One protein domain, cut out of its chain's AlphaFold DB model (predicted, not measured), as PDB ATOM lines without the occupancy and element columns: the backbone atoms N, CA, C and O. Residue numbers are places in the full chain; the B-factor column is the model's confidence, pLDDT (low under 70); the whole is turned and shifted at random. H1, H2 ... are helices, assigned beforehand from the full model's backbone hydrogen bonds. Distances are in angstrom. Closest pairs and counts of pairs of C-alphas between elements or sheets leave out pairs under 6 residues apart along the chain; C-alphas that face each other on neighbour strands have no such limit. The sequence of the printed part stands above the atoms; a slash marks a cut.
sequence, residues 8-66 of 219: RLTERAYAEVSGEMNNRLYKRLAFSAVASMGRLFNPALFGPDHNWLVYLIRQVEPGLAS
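What this domain is: This is residues 8 to 66 of the 219 residues of an uncharacterized protein of Streptosporangium becharense (UniProt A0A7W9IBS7). Two helices, H2 and H4, lie side by side and run opposite ways in the middle of a flat, all-helix domain. H1 sits beyond the start of H2, touching no helix; H3 follows the end of H2, and H5 packs on H4. The 59 printed residues, with helices H1 to H5 in order and no named strand, are only just compact, close to loose: radius of gyration of the C-alphas 12.1 A, spans 32 by 26 by 13 A.

How they stand to each other: Start at H1, residues 11 to 18: it is close to but not clearly touching H2, residues 25 to 33, the closest C-alphas, Glu 11 and Leu 25, being 7.3 A apart. H2 touches H4, residues 50 to 58, at a shallow tilt of 29 degrees, closest at C-alphas 33 and 53, 6.0 A. Every O i to N i+4 pair is within hydrogen-bond range in H1, H2 and H4.

Where its parts are: Find C-alpha 11 at (94.281, 137.009, 123.111), where H1 begins. H3 is residues 35 to 38, and H5, residues 62 to 66, ends at C-alpha 66 at (78.115, 150.873, 118.311).

The domain as a whole: The H3 to H4 link is long; pLDDT is under 70 at residues 8 to 24 and 39 to 40.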
ATOM      1  N   ARG A   8     104.159 137.416 125.294       44.09
ATOM      2  CA  ARG A   8     102.892 136.716 125.023       44.09
ATOM      3  C   ARG A   8     101.750 137.585 125.550       44.09
ATOM      4  O   ARG A   8     101.418 137.518 126.729       44.09
ATOM      5  N   LEU A   9     101.205 138.447 124.697       51.50
ATOM      6  CA  LEU A   9      99.967 139.161 124.976       51.50
ATOM      7  C   LEU A   9      98.843 138.126 125.113       51.50
ATOM      8  O   LEU A   9      98.819 137.122 124.397       51.50
ATOM      9  N   THR A  10      97.922 138.350 126.048       65.12
ATOM     10  CA  THR A  10      96.677 137.576 126.091       65.12
ATOM     11  C   THR A  10      95.901 137.815 124.789       65.12
ATOM     12  O   THR A  10      96.062 138.854 124.152       65.12
ATOM     13  N   GLU A  11      95.044 136.877 124.372       61.69
ATOM     14  CA  GLU A  11      94.281 137.009 123.111       61.69
ATOM     15  C   GLU A  11      93.467 138.317 123.043       61.69
ATOM     16  O   GLU A  11      93.316 138.885 121.965       61.69
ATOM     17  N   ARG A  12      93.007 138.823 124.198       60.28
ATOM     18  CA  ARG A  12      92.350 140.134 124.331       60.28
ATOM     19  C   ARG A  12      93.314 141.305 124.143       60.28
ATOM     20  O   ARG A  12      93.027 142.179 123.340       60.28
ATOM     21  N   ALA A  13      94.477 141.285 124.794       64.44
ATOM     22  CA  ALA A  13      95.475 142.343 124.631       64.44
ATOM     23  C   ALA A  13      96.021 142.416 123.190       64.44
ATOM     24  O   ALA A  13      96.385 143.485 122.714       64.44
ATOM     25  N   TYR A  14      96.048 141.293 122.461       62.09
ATOM     26  CA  TYR A  14      96.379 141.295 121.032       62.09
ATOM     27  C   TYR A  14      95.260 141.913 120.177       62.09
ATOM     28  O   TYR A  14      95.547 142.680 119.264       62.09
ATOM     29  N   ALA A  15      93.988 141.630 120.492       60.91
ATOM     30  CA  ALA A  15      92.838 142.254 119.831       60.91
ATOM     31  C   ALA A  15      92.830 143.783 120.008       60.91
ATOM     32  O   ALA A  15      92.602 144.511 119.047       60.91
ATOM     33  N   GLU A  16      93.139 144.255 121.218       65.00
ATOM     34  CA  GLU A  16      93.204 145.680 121.568       65.00
ATOM     35  C   GLU A  16      94.322 146.426 120.821       65.00
ATOM     36  O   GLU A  16      94.129 147.568 120.414       65.00
ATOM     37  N   VAL A  17      95.481 145.788 120.617       64.00
ATOM     38  CA  VAL A  17      96.644 146.410 119.956       64.00
ATOM     39  C   VAL A  17      96.563 146.327 118.431       64.00
ATOM     40  O   VAL A  17      96.970 147.259 117.743       64.00
ATOM     41  N   SER A  18      96.084 145.207 117.888       62.34
ATOM     42  CA  SER A  18      96.084 144.958 116.443       62.34
ATOM     43  C   SER A  18      94.793 145.372 115.745       62.34
ATOM     44  O   SER A  18      94.768 145.341 114.519       62.34
ATOM     45  N   GLY A  19      93.761 145.769 116.502       62.22
ATOM     46  CA  GLY A  19      92.551 146.386 115.967       62.22
ATOM     47  C   GLY A  19      91.934 145.562 114.850       62.22
ATOM     48  O   GLY A  19      91.857 146.025 113.724       62.22
ATOM     49  N   GLU A  20      91.584 144.314 115.148       59.47
ATOM     50  CA  GLU A  20      90.784 143.445 114.290       59.47
ATOM     51  C   GLU A  20      90.476 142.150 115.056       59.47
ATOM     52  O   GLU A  20      91.305 141.631 115.814       59.47
ATOM     53  N   MET A  21      89.315 141.544 114.791       61.03
ATOM     54  CA  MET A  21      88.978 140.194 115.256       61.03
ATOM     55  C   MET A  21      89.842 139.105 114.594       61.03
ATOM     56  O   MET A  21      89.365 138.004 114.380       61.03
ATOM     57  N   ASN A  22      91.106 139.358 114.250       60.97
ATOM     58  CA  ASN A  22      92.013 138.379 113.651       60.97
ATOM     59  C   ASN A  22      92.752 137.562 114.726       60.97
ATOM     60  O   ASN A  22      93.974 137.435 114.752       60.97
ATOM     61  N   ASN A  23      91.991 137.053 115.687       66.75
ATOM     62  CA  ASN A  23      92.488 136.310 116.838       66.75
ATOM     63  C   ASN A  23      91.515 135.170 117.169       66.75
ATOM     64  O   ASN A  23      90.411 135.110 116.652       66.75
ATOM     65  N   ARG A  24      91.854 134.233 118.052       66.88
ATOM     66  CA  ARG A  24      90.977 133.069 118.302       66.88
ATOM     67  C   ARG A  24      89.586 133.420 118.874       66.88
ATOM     68  O   ARG A  24      88.705 132.559 118.861       66.88
ATOM     69  N   LEU A  25      89.346 134.660 119.313       73.44
ATOM     70  CA  LEU A  25      88.064 135.104 119.860       73.44
ATOM     71  C   LEU A  25      86.946 135.140 118.808       73.44
ATOM     72  O   LEU A  25      85.803 134.900 119.184       73.44
ATOM     73  N   TYR A  26      87.229 135.312 117.505       73.44
ATOM     74  CA  TYR A  26      86.165 135.220 116.487       73.44
ATOM     75  C   TYR A  26      85.581 133.808 116.379       73.44
ATOM     76  O   TYR A  26      84.388 133.643 116.135       73.44
ATOM     77  N   LYS A  27      86.406 132.771 116.590       75.12
ATOM     78  CA  LYS A  27      85.939 131.377 116.604       75.12
ATOM     79  C   LYS A  27      85.008 131.164 117.794       75.12
ATOM     80  O   LYS A  27      83.926 130.614 117.629       75.12
ATOM     81  N   ARG A  28      85.399 131.658 118.976       78.62
ATOM     82  CA  ARG A  28      84.545 131.635 120.176       78.62
ATOM     83  C   ARG A  28      83.237 132.375 119.941       78.62
ATOM     84  O   ARG A  28      82.189 131.843 120.265       78.62
ATOM     85  N   LEU A  29      83.299 133.550 119.322       84.75
ATOM     86  CA  LEU A  29      82.120 134.318 118.956       84.75
ATOM     87  C   LEU A  29      81.192 133.517 118.042       84.75
ATOM     88  O   LEU A  29      80.007 133.439 118.338       84.75
ATOM     89  N   ALA A  30      81.709 132.864 116.997       81.81
ATOM     90  CA  ALA A  30      80.892 132.036 116.111       81.81
ATOM     91  C   ALA A  30      80.181 130.890 116.861       81.81
ATOM     92  O   ALA A  30      78.997 130.654 116.630       81.81
ATOM     93  N   PHE A  31      80.873 130.222 117.794       85.19
ATOM     94  CA  PHE A  31      80.284 129.164 118.625       85.19
ATOM     95  C   PHE A  31      79.274 129.684 119.653       85.19
ATOM     96  O   PHE A  31      78.261 129.033 119.893       85.19
ATOM     97  N   SER A  32      79.522 130.854 120.241       88.56
ATOM     98  CA  SER A  32      78.614 131.482 121.207       88.56
ATOM     99  C   SER A  32      77.392 132.118 120.545       88.56
ATOM    100  O   SER A  32      76.349 132.256 121.179       88.56
ATOM    101  N   ALA A  33      77.508 132.530 119.281       88.62
ATOM    102  CA  ALA A  33      76.443 133.214 118.561       88.62
ATOM    103  C   ALA A  33      75.325 132.253 118.126       88.62
ATOM    104  O   ALA A  33      74.167 132.660 118.066       88.62
ATOM    105  N   VAL A  34      75.652 130.985 117.850       87.75
ATOM    106  CA  VAL A  34      74.686 129.963 117.425       87.75
ATOM    107  C   VAL A  34      75.026 128.614 118.067       87.75
ATOM    108  O   VAL A  34      76.045 128.003 117.748       87.75
ATOM    109  N   ALA A  35      74.134 128.104 118.922       82.94
ATOM    110  CA  ALA A  35      74.370 126.902 119.734       82.94
ATOM    111  C   ALA A  35      74.705 125.631 118.924       82.94
ATOM    112  O   ALA A  35      75.424 124.754 119.404       82.94
ATOM    113  N   SER A  36      74.210 125.513 117.688       80.56
ATOM    114  CA  SER A  36      74.469 124.351 116.826       80.56
ATOM    115  C   SER A  36      75.880 124.323 116.225       80.56
ATOM    116  O   SER A  36      76.331 123.253 115.810       80.56
ATOM    117  N   MET A  37      76.614 125.446 116.236       80.88
ATOM    118  CA  MET A  37      77.944 125.549 115.614       80.88
ATOM    119  C   MET A  37      78.973 124.614 116.245       80.88
ATOM    120  O   MET A  37      79.886 124.169 115.556       80.88
ATOM    121  N   GLY A  38      78.833 124.294 117.536       71.88
ATOM    122  CA  GLY A  38      79.747 123.398 118.250       71.88
ATOM    123  C   GLY A  38      79.592 121.914 117.899       71.88
ATOM    124  O   GLY A  38      80.482 121.132 118.208       71.88
ATOM    125  N   ARG A  39      78.481 121.519 117.256       69.00
ATOM    126  CA  ARG A  39      78.219 120.124 116.849       69.00
ATOM    127  C   ARG A  39      78.757 119.835 115.452       69.00
ATOM    128  O   ARG A  39      79.414 118.826 115.226       69.00
ATOM    129  N   LEU A  40      78.469 120.741 114.524       65.81
ATOM    130  CA  LEU A  40      78.979 120.735 113.162       65.81
ATOM    131  C   LEU A  40      79.178 122.194 112.774       65.81
ATOM    132  O   LEU A  40      78.211 122.958 112.754       65.81
ATOM    133  N   PHE A  41      80.414 122.585 112.463       70.62
ATOM    134  CA  PHE A  41      80.686 123.941 112.006       70.62
ATOM    135  C   PHE A  41      80.138 124.111 110.583       70.62
ATOM    136  O   PHE A  41      80.845 123.919 109.591       70.62
ATOM    137  N   ASN A  42      78.847 124.425 110.485       74.06
ATOM    138  CA  ASN A  42      78.127 124.601 109.234       74.06
ATOM    139  C   ASN A  42      77.740 126.076 109.053       74.06
ATOM    140  O   ASN A  42      76.715 126.493 109.590       74.06
ATOM    141  N   PRO A  43      78.494 126.859 108.258       73.81
ATOM    142  CA  PRO A  43      78.183 128.266 108.014       73.81
ATOM    143  C   PRO A  43      76.778 128.517 107.452       73.81
ATOM    144  O   PRO A  43      76.249 129.602 107.646       73.81
ATOM    145  N   ALA A  44      76.148 127.535 106.792       79.12
ATOM    146  CA  ALA A  44      74.779 127.682 106.292       79.12
ATOM    147  C   ALA A  44      73.735 127.788 107.420       79.12
ATOM    148  O   ALA A  44      72.644 128.298 107.197       79.12
ATOM    149  N   LEU A  45      74.068 127.323 108.628       79.69
ATOM    150  CA  LEU A  45      73.225 127.447 109.822       79.69
ATOM    151  C   LEU A  45      73.574 128.688 110.653       79.69
ATOM    152  O   LEU A  45      73.028 128.880 111.739       79.69
ATOM    153  N   PHE A  46      74.522 129.507 110.194       85.69
ATOM    154  CA  PHE A  46      74.966 130.684 110.922       85.69
ATOM    155  C   PHE A  46      73.994 131.844 110.697       85.69
ATOM    156  O   PHE A  46      74.155 132.646 109.782       85.69
ATOM    157  N   GLY A  47      72.976 131.918 111.553       86.62
ATOM    158  CA  GLY A  47      72.002 133.006 111.597       86.62
ATOM    159  C   GLY A  47      71.765 133.467 113.034       86.62
ATOM    160  O   GLY A  47      70.726 133.134 113.599       86.62
ATOM    161  N   PRO A  48      72.735 134.148 113.670       89.81
ATOM    162  CA  PRO A  48      72.575 134.612 115.041       89.81
ATOM    163  C   PRO A  48      71.571 135.762 115.139       89.81
ATOM    164  O   PRO A  48      71.423 136.554 114.205       89.81
ATOM    165  N   ASP A  49      70.943 135.900 116.307       91.38
ATOM    166  CA  ASP A  49      70.209 137.118 116.645       91.38
ATOM    167  C   ASP A  49      71.144 138.338 116.596       91.38
ATOM    168  O   ASP A  49      72.290 138.288 117.060       91.38
ATOM    169  N   HIS A  50      70.653 139.442 116.030       89.69
ATOM    170  CA  HIS A  50      71.455 140.644 115.825       89.69
ATOM    171  C   HIS A  50      71.947 141.243 117.147       89.69
ATOM    172  O   HIS A  50      73.135 141.538 117.285       89.69
ATOM    173  N   ASN A  51      71.057 141.396 118.132       91.81
ATOM    174  CA  ASN A  51      71.395 142.012 119.414       91.81
ATOM    175  C   ASN A  51      72.360 141.129 120.205       91.81
ATOM    176  O   ASN A  51      73.314 141.627 120.807       91.81
ATOM    177  N   TRP A  52      72.155 139.813 120.152       92.62
ATOM    178  CA  TRP A  52      73.068 138.845 120.742       92.62
ATOM    179  C   TRP A  52      74.461 138.911 120.114       92.62
ATOM    180  O   TRP A  52      75.468 138.961 120.823       92.62
ATOM    181  N   LEU A  53      74.536 138.985 118.784       90.44
ATOM    182  CA  LEU A  53      75.803 139.122 118.077       90.44
ATOM    183  C   LEU A  53      76.521 140.428 118.453       90.44
ATOM    184  O   LEU A  53      77.713 140.398 118.750       90.44
ATOM    185  N   VAL A  54      75.808 141.559 118.506       91.06
ATOM    186  CA  VAL A  54      76.361 142.852 118.951       91.06
ATOM    187  C   VAL A  54      76.888 142.758 120.384       91.06
ATOM    188  O   VAL A  54      77.992 143.232 120.668       91.06
ATOM    189  N   TYR A  55      76.143 142.110 121.285       91.75
ATOM    190  CA  TYR A  55      76.578 141.877 122.661       91.75
ATOM    191  C   TYR A  55      77.888 141.083 122.711       91.75
ATOM    192  O   TYR A  55      78.828 141.509 123.380       91.75
ATOM    193  N   LEU A  56      77.984 139.972 121.973       89.88
ATOM    194  CA  LEU A  56      79.198 139.153 121.912       89.88
ATOM    195  C   LEU A  56      80.388 139.925 121.336       89.88
ATOM    196  O   LEU A  56      81.494 139.823 121.867       89.88
ATOM    197  N   ILE A  57      80.167 140.731 120.294       87.88
ATOM    198  CA  ILE A  57      81.203 141.588 119.706       87.88
ATOM    199  C   ILE A  57      81.704 142.599 120.735       87.88
ATOM    200  O   ILE A  57      82.912 142.745 120.892       87.88
ATOM    201  N   ARG A  58      80.810 143.218 121.513       87.19
ATOM    202  CA  ARG A  58      81.189 144.139 122.594       87.19
ATOM    203  C   ARG A  58      82.097 143.487 123.642       87.19
ATOM    204  O   ARG A  58      82.949 144.171 124.194       87.19
ATOM    205  N   GLN A  59      81.943 142.188 123.914       85.25
ATOM    206  CA  GLN A  59      82.810 141.460 124.858       85.25
ATOM    207  C   GLN A  59      84.233 141.220 124.328       85.25
ATOM    208  O   GLN A  59      85.128 140.861 125.102       85.25
ATOM    209  N   VAL A  60      84.427 141.355 123.015       80.44
ATOM    210  CA  VAL A  60      85.715 141.191 122.328       80.44
ATOM    211  C   VAL A  60      86.336 142.552 122.032       80.44
ATOM    212  O   VAL A  60      87.504 142.760 122.333       80.44
ATOM    213  N   GLU A  61      85.549 143.471 121.474       81.38
ATOM    214  CA  GLU A  61      85.986 144.787 121.021       81.38
ATOM    215  C   GLU A  61      84.900 145.839 121.335       81.38
ATOM    216  O   GLU A  61      84.038 146.137 120.501       81.38
ATOM    217  N   PRO A  62      84.902 146.409 122.557       82.69
ATOM    218  CA  PRO A  62      83.860 147.335 123.001       82.69
ATOM    219  C   PRO A  62      83.698 148.564 122.100       82.69
ATOM    220  O   PRO A  62      82.573 149.016 121.885       82.69
ATOM    221  N   GLY A  63      84.806 149.074 121.547       83.31
ATOM    222  CA  GLY A  63      84.815 150.235 120.649       83.31
ATOM    223  C   GLY A  63      84.116 149.992 119.308       83.31
ATOM    224  O   GLY A  63      83.679 150.942 118.662       83.31
ATOM    225  N   LEU A  64      83.947 148.728 118.910       83.81
ATOM    226  CA  LEU A  64      83.307 148.355 117.652       83.81
ATOM    227  C   LEU A  64      81.783 148.221 117.772       83.81
ATOM    228  O   LEU A  64      81.070 148.351 116.780       83.81
ATOM    229  N   ALA A  65      81.267 147.973 118.979       84.12
ATOM    230  CA  ALA A  65      79.883 147.547 119.194       84.12
ATOM    231  C   ALA A  65      78.837 148.524 118.626       84.12
ATOM    232  O   ALA A  65      77.876 148.093 117.994       84.12
ATOM    233  N   SER A  66      79.040 149.835 118.798       86.56
ATOM    234  CA  SER A  66      78.115 150.873 118.311       86.56
ATOM    235  C   SER A  66      78.149 151.070 116.792       86.56
ATOM    236  O   SER A  66      77.206 151.611 116.222       86.56
TER     237      SER A  66